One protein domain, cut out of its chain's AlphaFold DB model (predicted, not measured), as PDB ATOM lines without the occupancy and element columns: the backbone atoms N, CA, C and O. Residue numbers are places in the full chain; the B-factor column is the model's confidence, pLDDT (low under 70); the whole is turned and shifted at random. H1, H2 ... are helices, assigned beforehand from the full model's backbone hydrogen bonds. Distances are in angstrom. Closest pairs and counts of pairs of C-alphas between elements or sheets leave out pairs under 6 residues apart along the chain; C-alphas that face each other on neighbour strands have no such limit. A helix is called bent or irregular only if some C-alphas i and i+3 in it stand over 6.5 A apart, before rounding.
ATOM      1  N   LYS A  10      36.039 -62.651  -3.048       85.12
ATOM      2  CA  LYS A  10      35.788 -61.355  -2.391       85.12
ATOM      3  C   LYS A  10      37.048 -60.517  -2.136       85.12
ATOM      4  O   LYS A  10      36.944 -59.312  -1.971       85.12
ATOM      5  N   LEU A  11      38.226 -61.141  -2.088       86.50
ATOM      6  CA  LEU A  11      39.507 -60.450  -1.897       86.50
ATOM      7  C   LEU A  11      40.123 -59.961  -3.213       86.50
ATOM      8  O   LEU A  11      41.181 -59.340  -3.207       86.50
ATOM      9  N   TRP A  12      39.524 -60.282  -4.359       88.31
ATOM     10  CA  TRP A  12      40.093 -59.898  -5.642       88.31
ATOM     11  C   TRP A  12      39.766 -58.436  -5.929       88.31
ATOM     12  O   TRP A  12      38.604 -58.045  -5.916       88.31
ATOM     13  N   ASN A  13      40.763 -57.652  -6.341       81.25
ATOM     14  CA  ASN A  13      40.587 -56.241  -6.731       81.25
ATOM     15  C   ASN A  13      39.574 -56.026  -7.879       81.25
ATOM     16  O   ASN A  13      39.182 -54.900  -8.180       81.25
ATOM     17  N   VAL A  14      39.186 -57.099  -8.576       83.38
ATOM     18  CA  VAL A  14      38.212 -57.088  -9.676       83.38
ATOM     19  C   VAL A  14      36.839 -57.625  -9.261       83.38
ATOM     20  O   VAL A  14      35.918 -57.569 -10.067       83.38
ATOM     21  N   TYR A  15      36.689 -58.142  -8.041       87.69
ATOM     22  CA  TYR A  15      35.474 -58.818  -7.589       87.69
ATOM     23  C   TYR A  15      34.239 -57.939  -7.752       87.69
ATOM     24  O   TYR A  15      33.339 -58.291  -8.510       87.69
ATOM     25  N   ASP A  16      34.255 -56.754  -7.144       86.44
ATOM     26  CA  ASP A  16      33.125 -55.824  -7.198       86.44
ATOM     27  C   ASP A  16      32.816 -55.390  -8.632       86.44
ATOM     28  O   ASP A  16      31.660 -55.254  -9.018       86.44
ATOM     29  N   ARG A  17      33.852 -55.250  -9.466       84.75
ATOM     30  CA  ARG A  17      33.709 -54.910 -10.887       84.75
ATOM     31  C   ARG A  17      33.003 -56.015 -11.670       84.75
ATOM     32  O   ARG A  17      32.164 -55.712 -12.513       84.75
ATOM     33  N   VAL A  18      33.357 -57.276 -11.406       85.62
ATOM     34  CA  VAL A  18      32.732 -58.450 -12.034       85.62
ATOM     35  C   VAL A  18      31.288 -58.593 -11.567       85.62
ATOM     36  O   VAL A  18      30.412 -58.795 -12.398       85.62
ATOM     37  N   VAL A  19      31.029 -58.425 -10.267       88.19
ATOM     38  CA  VAL A  19      29.674 -58.474  -9.696       88.19
ATOM     39  C   VAL A  19      28.790 -57.367 -10.281       88.19
ATOM     40  O   VAL A  19      27.656 -57.627 -10.668       88.19
ATOM     41  N   ALA A  20      29.315 -56.149 -10.411       87.75
ATOM     42  CA  ALA A  20      28.587 -55.006 -10.958       87.75
ATOM     43  C   ALA A  20      28.552 -54.961 -12.501       87.75
ATOM     44  O   ALA A  20      28.020 -54.009 -13.067       87.75
ATOM     45  N   THR A  21      29.114 -55.960 -13.195       85.62
ATOM     46  CA  THR A  21      29.185 -56.023 -14.673       85.62
ATOM     47  C   THR A  21      29.792 -54.752 -15.297       85.62
ATOM     48  O   THR A  21      29.415 -54.307 -16.381       85.62
ATOM     49  N   ILE A  22      30.754 -54.134 -14.606       82.44
ATOM     50  CA  ILE A  22      31.402 -52.902 -15.066       82.44
ATOM     51  C   ILE A  22      32.500 -53.267 -16.080       82.44
ATOM     52  O   ILE A  22      33.275 -54.201 -15.836       82.44
ATOM     53  N   PRO A  23      32.643 -52.519 -17.192       80.81
ATOM     54  CA  PRO A  23      33.724 -52.726 -18.147       80.81
ATOM     55  C   PRO A  23      35.112 -52.774 -17.490       80.81
ATOM     56  O   PRO A  23      35.436 -52.029 -16.560       80.81
ATOM     57  N   ARG A  24      35.972 -53.662 -18.005       75.06
ATOM     58  CA  ARG A  24      37.374 -53.784 -17.562       75.06
ATOM     59  C   ARG A  24      38.212 -52.564 -17.949       75.06
ATOM     60  O   ARG A  24      39.158 -52.249 -17.235       75.06
ATOM     61  N   SER A  25      37.863 -51.900 -19.051       78.62
ATOM     62  CA  SER A  25      38.573 -50.737 -19.580       78.62
ATOM     63  C   SER A  25      38.260 -49.472 -18.780       78.62
ATOM     64  O   SER A  25      37.102 -49.088 -18.627       78.62
ATOM     65  N   ASN A  26      39.305 -48.792 -18.334       82.94
ATOM     66  CA  ASN A  26      39.300 -47.494 -17.658       82.94
ATOM     67  C   ASN A  26      39.459 -46.316 -18.647       82.94
ATOM     68  O   ASN A  26      39.826 -45.224 -18.221       82.94
ATOM     69  N   ASN A  27      39.168 -46.506 -19.941       84.00
ATOM     70  CA  ASN A  27      39.399 -45.518 -21.007       84.00
ATOM     71  C   ASN A  27      38.847 -44.119 -20.690       84.00
ATOM     72  O   ASN A  27      39.463 -43.114 -21.033       84.00
ATOM     73  N   SER A  28      37.686 -44.034 -20.035       82.06
ATOM     74  CA  SER A  28      37.098 -42.754 -19.621       82.06
ATOM     75  C   SER A  28      37.963 -42.031 -18.584       82.06
ATOM     76  O   SER A  28      38.168 -40.822 -18.683       82.06
ATOM     77  N   VAL A  29      38.508 -42.776 -17.623       85.94
ATOM     78  CA  VAL A  29      39.405 -42.272 -16.576       85.94
ATOM     79  C   VAL A  29      40.749 -41.868 -17.175       85.94
ATOM     80  O   VAL A  29      41.254 -40.792 -16.873       85.94
ATOM     81  N   GLU A  30      41.308 -42.683 -18.069       88.56
ATOM     82  CA  GLU A  30      42.548 -42.358 -18.784       88.56
ATOM     83  C   GLU A  30      42.387 -41.114 -19.660       88.56
ATOM     84  O   GLU A  30      43.229 -40.215 -19.634       88.56
ATOM     85  N   GLY A  31      41.262 -41.010 -20.373       89.06
ATOM     86  CA  GLY A  31      40.907 -39.828 -21.150       89.06
ATOM     87  C   GLY A  31      40.795 -38.580 -20.276       89.06
ATOM     88  O   GLY A  31      41.314 -37.521 -20.640       89.06
ATOM     89  N   TRP A  32      40.180 -38.703 -19.096       88.94
ATOM     90  CA  TRP A  32      40.105 -37.608 -18.133       88.94
ATOM     91  C   TRP A  32      41.488 -37.209 -17.604       88.94
ATOM     92  O   TRP A  32      41.810 -36.021 -17.631       88.94
ATOM     93  N   HIS A  33      42.330 -38.170 -17.210       90.19
ATOM     94  CA  HIS A  33      43.698 -37.907 -16.752       90.19
ATOM     95  C   HIS A  33      44.545 -37.222 -17.822       90.19
ATOM     96  O   HIS A  33      45.213 -36.234 -17.524       90.19
ATOM     97  N   ASN A  34      44.481 -37.680 -19.074       90.25
ATOM     98  CA  ASN A  34      45.189 -37.047 -20.181       90.25
ATOM     99  C   ASN A  34      44.702 -35.604 -20.394       90.25
ATOM    100  O   ASN A  34      45.492 -34.665 -20.516       90.25
ATOM    101  N   ALA A  35      43.387 -35.387 -20.388       88.94
ATOM    102  CA  ALA A  35      42.827 -34.052 -20.545       88.94
ATOM    103  C   ALA A  35      43.201 -33.129 -19.366       88.94
ATOM    104  O   ALA A  35      43.502 -31.956 -19.585       88.94
ATOM    105  N   PHE A  36      43.218 -33.649 -18.137       89.75
ATOM    106  CA  PHE A  36      43.649 -32.928 -16.941       89.75
ATOM    107  C   PHE A  36      45.141 -32.584 -16.993       89.75
ATOM    108  O   PHE A  36      45.490 -31.424 -16.797       89.75
ATOM    109  N   ALA A  37      46.012 -33.535 -17.339       89.56
ATOM    110  CA  ALA A  37      47.448 -33.305 -17.487       89.56
ATOM    111  C   ALA A  37      47.740 -32.185 -18.499       89.56
ATOM    112  O   ALA A  37      48.501 -31.263 -18.201       89.56
ATOM    113  N   ASN A  38      47.036 -32.191 -19.636       88.75
ATOM    114  CA  ASN A  38      47.115 -31.125 -20.638       88.75
ATOM    115  C   ASN A  38      46.640 -29.755 -20.108       88.75
ATOM    116  O   ASN A  38      47.180 -28.728 -20.505       88.75
ATOM    117  N   ARG A  39      45.650 -29.703 -19.202       86.94
ATOM    118  CA  ARG A  39      45.173 -28.447 -18.572       86.94
ATOM    119  C   ARG A  39      46.072 -27.961 -17.433       86.94
ATOM    120  O   ARG A  39      46.223 -26.755 -17.201       86.94
ATOM    121  N   VAL A  40      46.664 -28.891 -16.688       88.62
ATOM    122  CA  VAL A  40      47.650 -28.582 -15.652       88.62
ATOM    123  C   VAL A  40      48.894 -27.999 -16.309       88.62
ATOM    124  O   VAL A  40      49.314 -26.929 -15.865       88.62
ATOM    125  N   ALA A  41      49.383 -28.637 -17.382       86.25
ATOM    126  CA  ALA A  41      50.541 -28.233 -18.183       86.25
ATOM    127  C   ALA A  41      51.796 -27.957 -17.330       86.25
ATOM    128  O   ALA A  41      52.511 -26.980 -17.538       86.25
ATOM    129  N   LEU A  42      52.032 -28.796 -16.315       84.06
ATOM    130  CA  LEU A  42      53.185 -28.718 -15.417       84.06
ATOM    131  C   LEU A  42      53.755 -30.124 -15.223       84.06
ATOM    132  O   LEU A  42      53.021 -31.019 -14.813       84.06
ATOM    133  N   ASN A  43      55.057 -30.293 -15.448       82.12
ATOM    134  CA  ASN A  43      55.720 -31.593 -15.298       82.12
ATOM    135  C   ASN A  43      55.926 -31.970 -13.822       82.12
ATOM    136  O   ASN A  43      55.742 -33.121 -13.444       82.12
ATOM    137  N   HIS A  44      56.254 -30.987 -12.974       86.38
ATOM    138  CA  HIS A  44      56.519 -31.193 -11.544       86.38
ATOM    139  C   HIS A  44      55.851 -30.100 -10.691       86.38
ATOM    140  O   HIS A  44      56.515 -29.184 -10.197       86.38
ATOM    141  N   PRO A  45      54.514 -30.119 -10.552       85.12
ATOM    142  CA  PRO A  45      53.826 -29.174  -9.689       85.12
ATOM    143  C   PRO A  45      54.130 -29.481  -8.218       85.12
ATOM    144  O   PRO A  45      54.036 -30.621  -7.773       85.12
ATOM    145  N   ASN A  46      54.432 -28.445  -7.434       92.25
ATOM    146  CA  ASN A  46      54.376 -28.576  -5.981       92.25
ATOM    147  C   ASN A  46      52.918 -28.777  -5.525       92.25
ATOM    148  O   ASN A  46      51.981 -28.425  -6.248       92.25
ATOM    149  N   ILE A  47      52.729 -29.307  -4.314       93.00
ATOM    150  CA  ILE A  47      51.401 -29.655  -3.779       93.00
ATOM    151  C   ILE A  47      50.446 -28.458  -3.843       93.00
ATOM    152  O   ILE A  47      49.325 -28.590  -4.315       93.00
ATOM    153  N   VAL A  48      50.903 -27.257  -3.480       94.56
ATOM    154  CA  VAL A  48      50.069 -26.043  -3.496       94.56
ATOM    155  C   VAL A  48      49.584 -25.695  -4.909       94.56
ATOM    156  O   VAL A  48      48.417 -25.352  -5.107       94.56
ATOM    157  N   LYS A  49      50.466 -25.770  -5.912       90.75
ATOM    158  CA  LYS A  49      50.126 -25.523  -7.321       90.75
ATOM    159  C   LYS A  49      49.163 -26.588  -7.839       90.75
ATOM    160  O   LYS A  49      48.216 -26.237  -8.544       90.75
ATOM    161  N   LEU A  50      49.383 -27.850  -7.471       91.50
ATOM    162  CA  LEU A  50      48.497 -28.951  -7.829       91.50
ATOM    163  C   LEU A  50      47.103 -28.762  -7.218       91.50
ATOM    164  O   LEU A  50      46.124 -28.771  -7.959       91.50
ATOM    165  N   SER A  51      47.003 -28.477  -5.918       94.06
ATOM    166  CA  SER A  51      45.723 -28.233  -5.239       94.06
ATOM    167  C   SER A  51      44.946 -27.091  -5.887       94.06
ATOM    168  O   SER A  51      43.762 -27.235  -6.173       94.06
ATOM    169  N   LYS A  52      45.616 -25.982  -6.233       93.88
ATOM    170  CA  LYS A  52      44.972 -24.870  -6.955       93.88
ATOM    171  C   LYS A  52      44.412 -25.298  -8.314       93.88
ATOM    172  O   LYS A  52      43.354 -24.819  -8.712       93.88
ATOM    173  N   LYS A  53      45.115 -26.168  -9.044       92.56
ATOM    174  CA  LYS A  53      44.641 -26.698 -10.331       92.56
ATOM    175  C   LYS A  53      43.454 -27.645 -10.144       92.56
ATOM    176  O   LYS A  53      42.493 -27.521 -10.891       92.56
ATOM    177  N   ILE A  54      43.491 -28.505  -9.128       92.56
ATOM    178  CA  ILE A  54      42.378 -29.400  -8.781       92.56
ATOM    179  C   ILE A  54      41.127 -28.593  -8.417       92.56
ATOM    180  O   ILE A  54      40.076 -28.824  -9.002       92.56
ATOM    181  N   CYS A  55      41.239 -27.587  -7.542       95.00
ATOM    182  CA  CYS A  55      40.108 -26.720  -7.189       95.00
ATOM    183  C   CYS A  55      39.490 -26.046  -8.421       95.00
ATOM    184  O   CYS A  55      38.273 -26.009  -8.558       95.00
ATOM    185  N   ARG A  56      40.316 -25.545  -9.349       93.38
ATOM    186  CA  ARG A  56      39.824 -24.923 -10.590       93.38
ATOM    187  C   ARG A  56      39.060 -25.904 -11.475       93.38
ATOM    188  O   ARG A  56      38.049 -25.533 -12.063       93.38
ATOM    189  N   GLU A  57      39.548 -27.133 -11.584       91.62
ATOM    190  CA  GLU A  57      38.881 -28.185 -12.354       91.62
ATOM    191  C   GLU A  57      37.558 -28.602 -11.725       91.62
ATOM    192  O   GLU A  57      36.571 -28.746 -12.442       91.62
ATOM    193  N   GLN A  58      37.515 -28.698 -10.397       94.06
ATOM    194  CA  GLN A  58      36.289 -28.953  -9.650       94.06
ATOM    195  C   GLN A  58      35.251 -27.846  -9.884       94.06
ATOM    196  O   GLN A  58      34.126 -28.140 -10.279       94.06
ATOM    197  N   SER A  59      35.632 -26.571  -9.750       95.12
ATOM    198  CA  SER A  59      34.713 -25.452 -10.011       95.12
ATOM    199  C   SER A  59      34.197 -25.447 -11.450       95.12
ATOM    200  O   SER A  59      33.030 -25.154 -11.700       95.12
ATOM    201  N   LYS A  60      35.048 -25.795 -12.424       91.50
ATOM    202  CA  LYS A  60      34.620 -25.945 -13.819       91.50
ATOM    203  C   LYS A  60      33.590 -27.066 -13.967       91.50
ATOM    204  O   LYS A  60      32.582 -26.863 -14.638       91.50
ATOM    205  N   PHE A  61      33.839 -28.218 -13.347       90.62
ATOM    206  CA  PHE A  61      32.924 -29.353 -13.373       90.62
ATOM    207  C   PHE A  61      31.559 -28.997 -12.775       90.62
ATOM    208  O   PHE A  61      30.537 -29.304 -13.375       90.62
ATOM    209  N   GLU A  62      31.527 -28.284 -11.651       94.88
ATOM    210  CA  GLU A  62      30.286 -27.832 -11.008       94.88
ATOM    211  C   GLU A  62      29.475 -26.888 -11.901       94.88
ATOM    212  O   GLU A  62      28.265 -27.059 -12.052       94.88
ATOM    213  N   VAL A  63      30.140 -25.929 -12.551       93.75
ATOM    214  CA  VAL A  63      29.496 -25.027 -13.518       93.75
ATOM    215  C   VAL A  63      28.938 -25.805 -14.709       93.75
ATOM    216  O   VAL A  63      27.833 -25.526 -15.175       93.75
ATOM    217  N   ASP A  64      29.691 -26.776 -15.215       91.19
ATOM    218  CA  ASP A  64      29.269 -27.624 -16.325       91.19
ATOM    219  C   ASP A  64      28.077 -28.513 -15.918       91.19
ATOM    220  O   ASP A  64      27.086 -28.571 -16.648       91.19
ATOM    221  N   MET A  65      28.084 -29.103 -14.719       93.12
ATOM    222  CA  MET A  65      26.926 -29.825 -14.179       93.12
ATOM    223  C   MET A  65      25.693 -28.928 -14.055       93.12
ATOM    224  O   MET A  65      24.612 -29.323 -14.485       93.12
ATOM    225  N   ALA A  66      25.840 -27.717 -13.510       94.62
ATOM    226  CA  ALA A  66      24.731 -26.776 -13.374       94.62
ATOM    227  C   ALA A  66      24.102 -26.442 -14.738       94.62
ATOM    228  O   ALA A  66      22.880 -26.399 -14.861       94.62
ATOM    229  N   LYS A  67      24.923 -26.287 -15.784       92.38
ATOM    230  CA  LYS A  67      24.446 -26.090 -17.161       92.38
ATOM    231  C   LYS A  67      23.677 -27.301 -17.688       92.38
ATOM    232  O   LYS A  67      22.615 -27.110 -18.274       92.38
ATOM    233  N   ILE A  68      24.173 -28.521 -17.466       93.06
ATOM    234  CA  ILE A  68      23.461 -29.751 -17.866       93.06
ATOM    235  C   ILE A  68      22.100 -29.821 -17.177       93.06
ATOM    236  O   ILE A  68      21.100 -30.094 -17.834       93.06
ATOM    237  N   LEU A  69      22.052 -29.544 -15.870       93.00
ATOM    238  CA  LEU A  69      20.809 -29.552 -15.094       93.00
ATOM    239  C   LEU A  69      19.801 -28.510 -15.600       93.00
ATOM    240  O   LEU A  69      18.601 -28.754 -15.567       93.00
ATOM    241  N   GLN A  70      20.281 -27.382 -16.125       93.88
ATOM    242  CA  GLN A  70      19.463 -26.356 -16.786       93.88
ATOM    243  C   GLN A  70      19.057 -26.728 -18.227       93.88
ATOM    244  O   GLN A  70      18.421 -25.933 -18.914       93.88
ATOM    245  N   GLY A  71      19.427 -27.916 -18.715       91.31
ATOM    246  CA  GLY A  71      19.120 -28.384 -20.068       91.31
ATOM    247  C   GLY A  71      20.051 -27.836 -21.153       91.31
ATOM    248  O   GLY A  71      19.816 -28.063 -22.341       91.31
TER     249      GLY A  71
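Overview. This is residues 10 to 71 of the 85 residues of the protein "Hypothetical protein" of Rotaria sp. Silwood2 (UniProt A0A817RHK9). Three separate helices make an open, spread-out shape: the long helix H3 and the shorter H2 form a slanted, lopsided T, in which the last residue of H2, Val 40, comes near Lys 53 of H3, and the small helix H1 sits off beyond the other end of H2. There is no shared core; residues 58 to 71, of which 58 to 69 belong to H3, stick out as a free arm. The printed part has 62 residues with three named helices, in the order H1, H2, H3, and no named strand; the class is all helix. It is only just extended, close to loose, with a radius of gyration of the C-alphas of 16.1 A. The outline is flat, spanning 39 by 38 by 17 A.

Along the chain. Start at Lys 10 and go on to C-alpha 15 at (35.474, -58.818, -7.589), where H1, residues 15 to 19, begins. It is five residues long and ends at Val 19. Next find C-alpha 27 at (39.399, -45.518, -21.007); from there H2, residues 27 to 40, runs 19.6 A to Val 40. Then go to Ile 47, where H3, residues 47 to 69, begins; it runs 32.6 A to C-alpha 69 at (20.809, -29.552, -15.094). With 23 residues it is the longest helix.

Arrangement. Look first at H1, which touches no helix. It is apart from H2, and it is apart from H3 too. Now compare H2 with H3: they are close but not clearly touching, with 2 pairs of C-alphas within 8 A. Their closest C-alphas are those of Val 40 and Lys 53, 6.4 A apart. Their lines stand at a steep tilt of 59 degrees, they run opposite ways, and their centres are 13.7 A apart. On the backbone, every O i to N i+4 pair inside H1, H2 and H3 is within hydrogen-bond range. None of the helices is bent or irregular.

Size, cuts and confidence. The two C-alphas farthest apart are those of Leu 11 and Gln 70, at 42.3 A, and the first and last printed C-alphas, of Lys 10 and Gly 71, are 41.0 A apart. Besides residues 58 to 71, residues 25 to 35, of which 27 to 35 belong to H2, stand free. The links from H1 to H2, 7 residues, and from H2 to H3, 6 residues, are short, and no link is long. The printed part has no cut. In the B-factor column the mean pLDDT of the printed part is 88.8, and no printed residue is under 70 in this predicted model.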